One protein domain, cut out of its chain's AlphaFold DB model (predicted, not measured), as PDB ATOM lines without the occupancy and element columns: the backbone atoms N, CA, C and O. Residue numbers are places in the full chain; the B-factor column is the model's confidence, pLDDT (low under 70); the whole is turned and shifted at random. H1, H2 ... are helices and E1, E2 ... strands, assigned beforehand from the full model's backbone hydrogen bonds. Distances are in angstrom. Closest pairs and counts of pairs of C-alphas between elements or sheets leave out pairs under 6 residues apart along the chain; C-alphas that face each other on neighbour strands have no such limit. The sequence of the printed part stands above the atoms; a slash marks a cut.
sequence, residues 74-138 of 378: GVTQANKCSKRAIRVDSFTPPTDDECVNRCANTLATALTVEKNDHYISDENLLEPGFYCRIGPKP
ATOM      1  N   GLY A  74      -4.183  24.822  27.019       76.88
ATOM      2  CA  GLY A  74      -2.822  25.100  27.484       76.88
ATOM      3  C   GLY A  74      -2.092  26.110  26.598       76.88
ATOM      4  O   GLY A  74      -1.477  27.048  27.098       76.88
ATOM      5  N   VAL A  75      -2.234  26.002  25.274       77.19
ATOM      6  CA  VAL A  75      -1.641  26.981  24.345       77.19
ATOM      7  C   VAL A  75      -2.370  28.327  24.423       77.19
ATOM      8  O   VAL A  75      -1.740  29.380  24.361       77.19
ATOM      9  N   THR A  76      -3.688  28.321  24.633       80.25
ATOM     10  CA  THR A  76      -4.469  29.553  24.833       80.25
ATOM     11  C   THR A  76      -4.048  30.278  26.116       80.25
ATOM     12  O   THR A  76      -3.963  31.507  26.146       80.25
ATOM     13  N   GLN A  77      -3.750  29.523  27.171       80.00
ATOM     14  CA  GLN A  77      -3.267  30.029  28.451       80.00
ATOM     15  C   GLN A  77      -1.831  30.562  28.348       80.00
ATOM     16  O   GLN A  77      -1.570  31.684  28.786       80.00
ATOM     17  N   ALA A  78      -0.937  29.840  27.669       78.88
ATOM     18  CA  ALA A  78       0.416  30.309  27.381       78.88
ATOM     19  C   ALA A  78       0.410  31.597  26.541       78.88
ATOM     20  O   ALA A  78       1.117  32.552  26.864       78.88
ATOM     21  N   ASN A  79      -0.459  31.687  25.529       81.31
ATOM     22  CA  ASN A  79      -0.614  32.887  24.702       81.31
ATOM     23  C   ASN A  79      -1.057  34.113  25.519       81.31
ATOM     24  O   ASN A  79      -0.627  35.228  25.226       81.31
ATOM     25  N   LYS A  80      -1.875  33.933  26.569       82.94
ATOM     26  CA  LYS A  80      -2.248  35.030  27.481       82.94
ATOM     27  C   LYS A  80      -1.038  35.547  28.264       82.94
ATOM     28  O   LYS A  80      -0.857  36.760  28.326       82.94
ATOM     29  N   CYS A  81      -0.208  34.652  28.809       84.31
ATOM     30  CA  CYS A  81       1.002  35.024  29.556       84.31
ATOM     31  C   CYS A  81       2.148  35.536  28.670       84.31
ATOM     32  O   CYS A  81       3.052  36.208  29.164       84.31
ATOM     33  N   SER A  82       2.143  35.182  27.382       82.25
ATOM     34  CA  SER A  82       3.150  35.644  26.424       82.25
ATOM     35  C   SER A  82       2.907  37.081  25.973       82.25
ATOM     36  O   SER A  82       3.868  37.785  25.684       82.25
ATOM     37  N   LYS A  83       1.639  37.505  25.876       80.75
ATOM     38  CA  LYS A  83       1.279  38.867  25.454       80.75
ATOM     39  C   LYS A  83       1.496  39.887  26.563       80.75
ATOM     40  O   LYS A  83       2.014  40.967  26.316       80.75
ATOM     41  N   ARG A  84       1.093  39.540  27.788       88.00
ATOM     42  CA  ARG A  84       1.158  40.447  28.936       88.00
ATOM     43  C   ARG A  84       1.397  39.702  30.239       88.00
ATOM     44  O   ARG A  84       1.007  38.544  30.388       88.00
ATOM     45  N   ALA A  85       1.976  40.405  31.204       92.31
ATOM     46  CA  ALA A  85       2.073  39.918  32.570       92.31
ATOM     47  C   ALA A  85       0.666  39.768  33.181       92.31
ATOM     48  O   ALA A  85      -0.160  40.681  33.109       92.31
ATOM     49  N   ILE A  86       0.374  38.613  33.781       92.38
ATOM     50  CA  ILE A  86      -0.926  38.320  34.394       92.38
ATOM     51  C   ILE A  86      -0.818  38.518  35.901       92.38
ATOM     52  O   ILE A  86      -0.001  37.861  36.543       92.38
ATOM     53  N   ARG A  87      -1.662  39.389  36.461       94.38
ATOM     54  CA  ARG A  87      -1.741  39.621  37.907       94.38
ATOM     55  C   ARG A  87      -2.168  38.350  38.644       94.38
ATOM     56  O   ARG A  87      -3.053  37.614  38.201       94.38
ATOM     57  N   VAL A  88      -1.527  38.098  39.775       94.12
ATOM     58  CA  VAL A  88      -1.842  37.022  40.708       94.12
ATOM     59  C   VAL A  88      -2.379  37.667  41.977       94.12
ATOM     60  O   VAL A  88      -1.640  38.324  42.707       94.12
ATOM     61  N   ASP A  89      -3.670  37.478  42.238       88.12
ATOM     62  CA  ASP A  89      -4.317  37.939  43.466       88.12
ATOM     63  C   ASP A  89      -3.939  37.004  44.620       88.12
ATOM     64  O   ASP A  89      -4.672  36.088  44.988       88.12
ATOM     65  N   SER A  90      -2.729  37.195  45.137       86.00
ATOM     66  CA  SER A  90      -2.169  36.468  46.272       86.00
ATOM     67  C   SER A  90      -1.662  37.456  47.317       86.00
ATOM     68  O   SER A  90      -1.222  38.557  46.985       86.00
ATOM     69  N   PHE A  91      -1.705  37.060  48.589       86.94
ATOM     70  CA  PHE A  91      -1.084  37.814  49.682       86.94
ATOM     71  C   PHE A  91       0.431  37.587  49.759       86.94
ATOM     72  O   PHE A  91       1.142  38.387  50.365       86.94
ATOM     73  N   THR A  92       0.927  36.511  49.145       89.19
ATOM     74  CA  THR A  92       2.346  36.146  49.117       89.19
ATOM     75  C   THR A  92       2.885  36.134  47.687       89.19
ATOM     76  O   THR A  92       2.130  35.808  46.763       89.19
ATOM     77  N   PRO A  93       4.181  36.443  47.485       90.81
ATOM     78  CA  PRO A  93       4.800  36.364  46.168       90.81
ATOM     79  C   PRO A  93       4.677  34.943  45.597       90.81
ATOM     80  O   PRO A  93       5.007  33.998  46.318       90.81
ATOM     81  N   PRO A  94       4.218  34.774  44.343       91.44
ATOM     82  CA  PRO A  94       4.148  33.468  43.714       91.44
ATOM     83  C   PRO A  94       5.556  32.937  43.448       91.44
ATOM     84  O   PRO A  94       6.498  33.706  43.238       91.44
ATOM     85  N   THR A  95       5.698  31.617  43.446       94.44
ATOM     86  CA  THR A  95       6.942  30.961  43.024       94.44
ATOM     87  C   THR A  95       6.992  30.826  41.502       94.44
ATOM     88  O   THR A  95       5.964  30.898  40.821       94.44
ATOM     89  N   ASP A  96       8.186  30.609  40.942       93.25
ATOM     90  CA  ASP A  96       8.321  30.356  39.503       93.25
ATOM     91  C   ASP A  96       7.516  29.108  39.089       93.25
ATOM     92  O   ASP A  96       6.815  29.152  38.081       93.25
ATOM     93  N   ASP A  97       7.486  28.053  39.915       94.12
ATOM     94  CA  ASP A  97       6.695  26.835  39.669       94.12
ATOM     95  C   ASP A  97       5.182  27.108  39.595       94.12
ATOM     96  O   ASP A  97       4.467  26.554  38.753       94.12
ATOM     97  N   GLU A  98       4.664  28.001  40.445       93.75
ATOM     98  CA  GLU A  98       3.267  28.438  40.379       93.75
ATOM     99  C   GLU A  98       2.973  29.183  39.074       93.75
ATOM    100  O   GLU A  98       1.924  28.963  38.456       93.75
ATOM    101  N   CYS A  99       3.902  30.022  38.615       94.25
ATOM    102  CA  CYS A  99       3.785  30.692  37.327       94.25
ATOM    103  C   CYS A  99       3.909  29.719  36.146       94.25
ATOM    104  O   CYS A  99       3.168  29.873  35.175       94.25
ATOM    105  N   VAL A 100       4.757  28.690  36.235       94.38
ATOM    106  CA  VAL A 100       4.878  27.623  35.225       94.38
ATOM    107  C   VAL A 100       3.556  26.887  35.060       94.38
ATOM    108  O   VAL A 100       3.069  26.739  33.937       94.38
ATOM    109  N   ASN A 101       2.923  26.512  36.172       92.94
ATOM    110  CA  ASN A 101       1.612  25.867  36.162       92.94
ATOM    111  C   ASN A 101       0.518  26.810  35.637       92.94
ATOM    112  O   ASN A 101      -0.304  26.417  34.811       92.94
ATOM    113  N   ARG A 102       0.520  28.079  36.067       91.69
ATOM    114  CA  ARG A 102      -0.484  29.077  35.662       91.69
ATOM    115  C   ARG A 102      -0.354  29.513  34.203       91.69
ATOM    116  O   ARG A 102      -1.360  29.879  33.604       91.69
ATOM    117  N   CYS A 103       0.841  29.505  33.633       91.12
ATOM    118  CA  CYS A 103       1.071  29.881  32.240       91.12
ATOM    119  C   CYS A 103       1.225  28.675  31.310       91.12
ATOM    120  O   CYS A 103       1.406  28.879  30.111       91.12
ATOM    121  N   ALA A 104       1.159  27.448  31.844       91.75
ATOM    122  CA  ALA A 104       1.426  26.206  31.120       91.75
ATOM    123  C   ALA A 104       2.731  26.278  30.297       91.75
ATOM    124  O   ALA A 104       2.796  25.817  29.157       91.75
ATOM    125  N   ASN A 105       3.764  26.924  30.851       89.69
ATOM    126  CA  ASN A 105       5.018  27.197  30.156       89.69
ATOM    127  C   ASN A 105       6.194  27.162  31.137       89.69
ATOM    128  O   ASN A 105       6.187  27.874  32.135       89.69
ATOM    129  N   THR A 106       7.221  26.370  30.830       91.75
ATOM    130  CA  THR A 106       8.407  26.180  31.682       91.75
ATOM    131  C   THR A 106       9.310  27.410  31.785       91.75
ATOM    132  O   THR A 106      10.143  27.476  32.680       91.75
ATOM    133  N   LEU A 107       9.154  28.390  30.893       90.94
ATOM    134  CA  LEU A 107       9.876  29.666  30.903       90.94
ATOM    135  C   LEU A 107       9.102  30.769  31.641       90.94
ATOM    136  O   LEU A 107       9.458  31.946  31.531       90.94
ATOM    137  N   ALA A 108       8.007  30.426  32.323       92.62
ATOM    138  CA  ALA A 108       7.263  31.388  33.117       92.62
ATOM    139  C   ALA A 108       8.019  31.733  34.405       92.62
ATOM    140  O   ALA A 108       8.546  30.858  35.081       92.62
ATOM    141  N   THR A 109       8.054  33.019  34.738       94.25
ATOM    142  CA  THR A 109       8.734  33.553  35.918       94.25
ATOM    143  C   THR A 109       7.800  34.442  36.727       94.25
ATOM    144  O   THR A 109       6.915  35.118  36.183       94.25
ATOM    145  N   ALA A 110       8.010  34.435  38.041       94.62
ATOM    146  CA  ALA A 110       7.336  35.308  38.981       94.62
ATOM    147  C   ALA A 110       7.972  36.705  38.985       94.62
ATOM    148  O   ALA A 110       9.195  36.884  39.053       94.62
ATOM    149  N   LEU A 111       7.117  37.721  38.943       94.56
ATOM    150  CA  LEU A 111       7.488  39.125  38.992       94.56
ATOM    151  C   LEU A 111       6.753  39.809  40.145       94.56
ATOM    152  O   LEU A 111       5.525  39.819  40.197       94.56
ATOM    153  N   THR A 112       7.519  40.435  41.030       94.94
ATOM    154  CA  THR A 112       6.989  41.312  42.076       94.94
ATOM    155  C   THR A 112       7.195  42.755  41.642       94.94
ATOM    156  O   THR A 112       8.317  43.142  41.323       94.94
ATOM    157  N   VAL A 113       6.115  43.531  41.624       95.00
ATOM    158  CA  VAL A 113       6.132  44.963  41.318       95.00
ATOM    159  C   VAL A 113       5.965  45.731  42.624       95.00
ATOM    160  O   VAL A 113       4.912  45.652  43.262       95.00
ATOM    161  N   GLU A 114       7.004  46.455  43.036       94.44
ATOM    162  CA  GLU A 114       6.949  47.318  44.218       94.44
ATOM    163  C   GLU A 114       6.263  48.662  43.924       94.44
ATOM    164  O   GLU A 114       6.049  49.046  42.777       94.44
ATOM    165  N   LYS A 115       5.939  49.428  44.975       92.94
ATOM    166  CA  LYS A 115       5.219  50.712  44.865       92.94
ATOM    167  C   LYS A 115       5.912  51.750  43.967       92.94
ATOM    168  O   LYS A 115       5.229  52.569  43.362       92.94
ATOM    169  N   ASN A 116       7.242  51.732  43.913       90.19
ATOM    170  CA  ASN A 116       8.053  52.711  43.178       90.19
ATOM    171  C   ASN A 116       8.669  52.134  41.890       90.19
ATOM    172  O   ASN A 116       9.450  52.813  41.212       90.19
ATOM    173  N   ASP A 117       8.348  50.882  41.571       93.69
ATOM    174  CA  ASP A 117       8.834  50.212  40.378       93.69
ATOM    175  C   ASP A 117       7.936  50.539  39.187       93.69
ATOM    176  O   ASP A 117       6.712  50.558  39.293       93.69
ATOM    177  N   HIS A 118       8.546  50.759  38.023       93.81
ATOM    178  CA  HIS A 118       7.811  51.027  36.790       93.81
ATOM    179  C   HIS A 118       8.066  49.921  35.774       93.81
ATOM    180  O   HIS A 118       9.088  49.918  35.081       93.81
ATOM    181  N   TYR A 119       7.121  48.991  35.684       95.25
ATOM    182  CA  TYR A 119       7.098  47.950  34.664       95.25
ATOM    183  C   TYR A 119       6.022  48.263  33.633       95.25
ATOM    184  O   TYR A 119       4.872  48.488  34.000       95.25
ATOM    185  N   ILE A 120       6.378  48.251  32.353       94.62
ATOM    186  CA  ILE A 120       5.428  48.417  31.249       94.62
ATOM    187  C   ILE A 120       5.245  47.059  30.576       94.62
ATOM    188  O   ILE A 120       6.223  46.454  30.142       94.62
ATOM    189  N   SER A 121       4.009  46.576  30.480       92.88
ATOM    190  CA  SER A 121       3.644  45.347  29.769       92.88
ATOM    191  C   SER A 121       2.443  45.637  28.881       92.88
ATOM    192  O   SER A 121       1.446  46.149  29.383       92.88
ATOM    193  N   ASP A 122       2.540  45.324  27.584       88.44
ATOM    194  CA  ASP A 122       1.449  45.551  26.618       88.44
ATOM    195  C   ASP A 122       0.911  46.995  26.691       88.44
ATOM    196  O   ASP A 122      -0.264  47.230  26.959       88.44
ATOM    197  N   GLU A 123       1.831  47.966  26.597       86.88
ATOM    198  CA  GLU A 123       1.584  49.421  26.671       86.88
ATOM    199  C   GLU A 123       1.023  49.953  28.003       86.88
ATOM    200  O   GLU A 123       0.879  51.163  28.174       86.88
ATOM    201  N   ASN A 124       0.785  49.088  28.988       91.88
ATOM    202  CA  ASN A 124       0.219  49.464  30.277       91.88
ATOM    203  C   ASN A 124       1.270  49.419  31.389       91.88
ATOM    204  O   ASN A 124       2.076  48.489  31.476       91.88
ATOM    205  N   LEU A 125       1.242  50.420  32.270       94.81
ATOM    206  CA  LEU A 125       2.028  50.410  33.501       94.81
ATOM    207  C   LEU A 125       1.401  49.413  34.484       94.81
ATOM    208  O   LEU A 125       0.216  49.512  34.797       94.81
ATOM    209  N   LEU A 126       2.191  48.461  34.972       95.19
ATOM    210  CA  LEU A 126       1.733  47.499  35.967       95.19
ATOM    211  C   LEU A 126       1.560  48.178  37.329       95.19
ATOM    212  O   LEU A 126       2.441  48.903  37.791       95.19
ATOM    213  N   GLU A 127       0.439  47.902  37.990       96.06
ATOM    214  CA  GLU A 127       0.218  48.318  39.375       96.06
ATOM    215  C   GLU A 127       1.071  47.487  40.347       96.06
ATOM    216  O   GLU A 127       1.402  46.338  40.036       96.06
ATOM    217  N   PRO A 128       1.371  47.997  41.553       96.19
ATOM    218  CA  PRO A 128       2.047  47.218  42.584       96.19
ATOM    219  C   PRO A 128       1.303  45.917  42.905       96.19
ATOM    220  O   PRO A 128       0.087  45.915  43.117       96.19
ATOM    221  N   GLY A 129       2.032  44.804  42.947       95.94
ATOM    222  CA  GLY A 129       1.457  43.476  43.133       95.94
ATOM    223  C   GLY A 129       2.321  42.356  42.561       95.94
ATOM    224  O   GLY A 129       3.492  42.548  42.232       95.94
ATOM    225  N   PHE A 130       1.729  41.171  42.445       96.25
ATOM    226  CA  PHE A 130       2.400  39.976  41.947       96.25
ATOM    227  C   PHE A 130       1.906  39.608  40.555       96.25
ATOM    228  O   PHE A 130       0.708  39.668  40.282       96.25
ATOM    229  N   TYR A 131       2.821  39.205  39.679       95.44
ATOM    230  CA  TYR A 131       2.529  38.883  38.291       95.44
ATOM    231  C   TYR A 131       3.279  37.631  37.843       95.44
ATOM    232  O   TYR A 131       4.395  37.373  38.283       95.44
ATOM    233  N   CYS A 132       2.686  36.890  36.911       94.56
ATOM    234  CA  CYS A 132       3.360  35.841  36.155       94.56
ATOM    235  C   CYS A 132       3.540  36.290  34.705       94.56
ATOM    236  O   CYS A 132       2.617  36.842  34.100       94.56
ATOM    237  N   ARG A 133       4.712  36.027  34.130       92.00
ATOM    238  CA  ARG A 133       4.999  36.284  32.711       92.00
ATOM    239  C   ARG A 133       5.863  35.182  32.128       92.00
ATOM    240  O   ARG A 133       6.561  34.503  32.866       92.00
ATOM    241  N   ILE A 134       5.874  35.059  30.806       90.44
ATOM    242  CA  ILE A 134       6.846  34.213  30.106       90.44
ATOM    243  C   ILE A 134       8.103  35.040  29.802       90.44
ATOM    244  O   ILE A 134       8.013  36.180  29.336       90.44
ATOM    245  N   GLY A 135       9.276  34.470  30.076       87.00
ATOM    246  CA  GLY A 135      10.574  35.061  29.761       87.00
ATOM    247  C   GLY A 135      11.438  35.369  30.987       87.00
ATOM    248  O   GLY A 135      11.028  35.139  32.126       87.00
ATOM    249  N   PRO A 136      12.656  35.892  30.763       85.44
ATOM    250  CA  PRO A 136      13.637  36.085  31.823       85.44
ATOM    251  C   PRO A 136      13.217  37.180  32.803       85.44
ATOM    252  O   PRO A 136      12.638  38.202  32.411       85.44
ATOM    253  N   LYS A 137      13.574  36.992  34.077       87.31
ATOM    254  CA  LYS A 137      13.365  37.990  35.127       87.31
ATOM    255  C   LYS A 137      14.118  39.282  34.786       87.31
ATOM    256  O   LYS A 137      15.273  39.224  34.361       87.31
ATOM    257  N   PRO A 138      13.495  40.458  34.957       87.12
ATOM    258  CA  PRO A 138      14.169  41.710  34.685       87.12
ATOM    259  C   PRO A 138      15.331  41.959  35.647       87.12
ATOM    260  O   PRO A 138      15.160  41.971  36.860       87.12
TER     261      PRO A 138
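What this domain is: This is residues 74 to 138 of the 378 residues of the protein "ORF20 protein" of Fopius arisanus (UniProt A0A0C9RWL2). A small antiparallel sheet of three strands, E1, E4 and E2, has both helices on one face: H2 crosses over E4 and E2, while H1 lies beside the strands, and the last residue of H2, Cys 103, comes closest to Ala 78 of H1. Past the end of E2 the chain loops out and folds back through a small turn with the short strand E3, before it returns as E4 between the other two strands of the sheet. The printed part has 65 residues, with two named helices and four named strands in the order H1, E1, H2, E2, E3, E4; the class is mixed, helices and strands. It is compact, with a radius of gyration of the C-alphas of 10.9 A, and its rounded outline spans 33 by 26 by 19 A.

How they stand to each other: Along the printed part come H1, residues 74 to 83, E1, residues 86 to 88, H2, residues 96 to 103, E2, residues 108 to 113, E3, residues 119 to 121, and E4, residues 129 to 134. H1 is on the sheet of E1, E4 and E2 at a height of 5.5 A, over none of its strands; its closest C-alphas to E4 are those of Cys 81 and Arg 133, 5.2 A apart. E1, an edge strand, is antiparallel to E4 at 136 degrees, with N 88 and O 130 at 2.8 A, within hydrogen-bond range. H2 is on the same face as H1, at a height of 7.3 A over the sheet. It lies over E4 and E2 and runs across the strands, at 70 degrees to E2 on the local plane; the closest C-alphas of H2 and E2 are those of Asp 96 and Thr 109, 4.8 A apart. H1 and H2 touch, with the C-alphas of Ala 78 and Cys 103 closest at 4.9 A, and are only just about perpendicular, at 72 degrees. E2, the other edge strand, is antiparallel to E4 at 152 degrees, with N 111 and O 131 at 2.8 A. E1, H2 and E2 form a split strand-helix-strand unit, two strands running the same way with E4 between them, and its crossover is right-handed. E3 pairs with no named strand, but its residues 120 to 121 pair antiparallel with residues 124 to 125. In H1 and H2 every O i to N i+4 pair is within hydrogen-bond range.

Where its parts are: H1 begins at C-alpha 74, (-2.822, 25.100, 27.484), and is 14.5 A long. E1 and E3 are 6.5 A each, and H2 is 10.3 A. E2 is 15.9 A, beginning at C-alpha 108, (7.263, 31.388, 33.117). E4 is 16.9 A and ends at C-alpha 134, (6.846, 34.213, 30.106).

The domain as a whole: The two C-alphas farthest apart, those of Gly 74 and Asn 116, are 33.6 A apart. The printed part has no cut and no long link. The mean pLDDT of the printed part is 90.4, that of H1 is 80, and no printed residue is under 70.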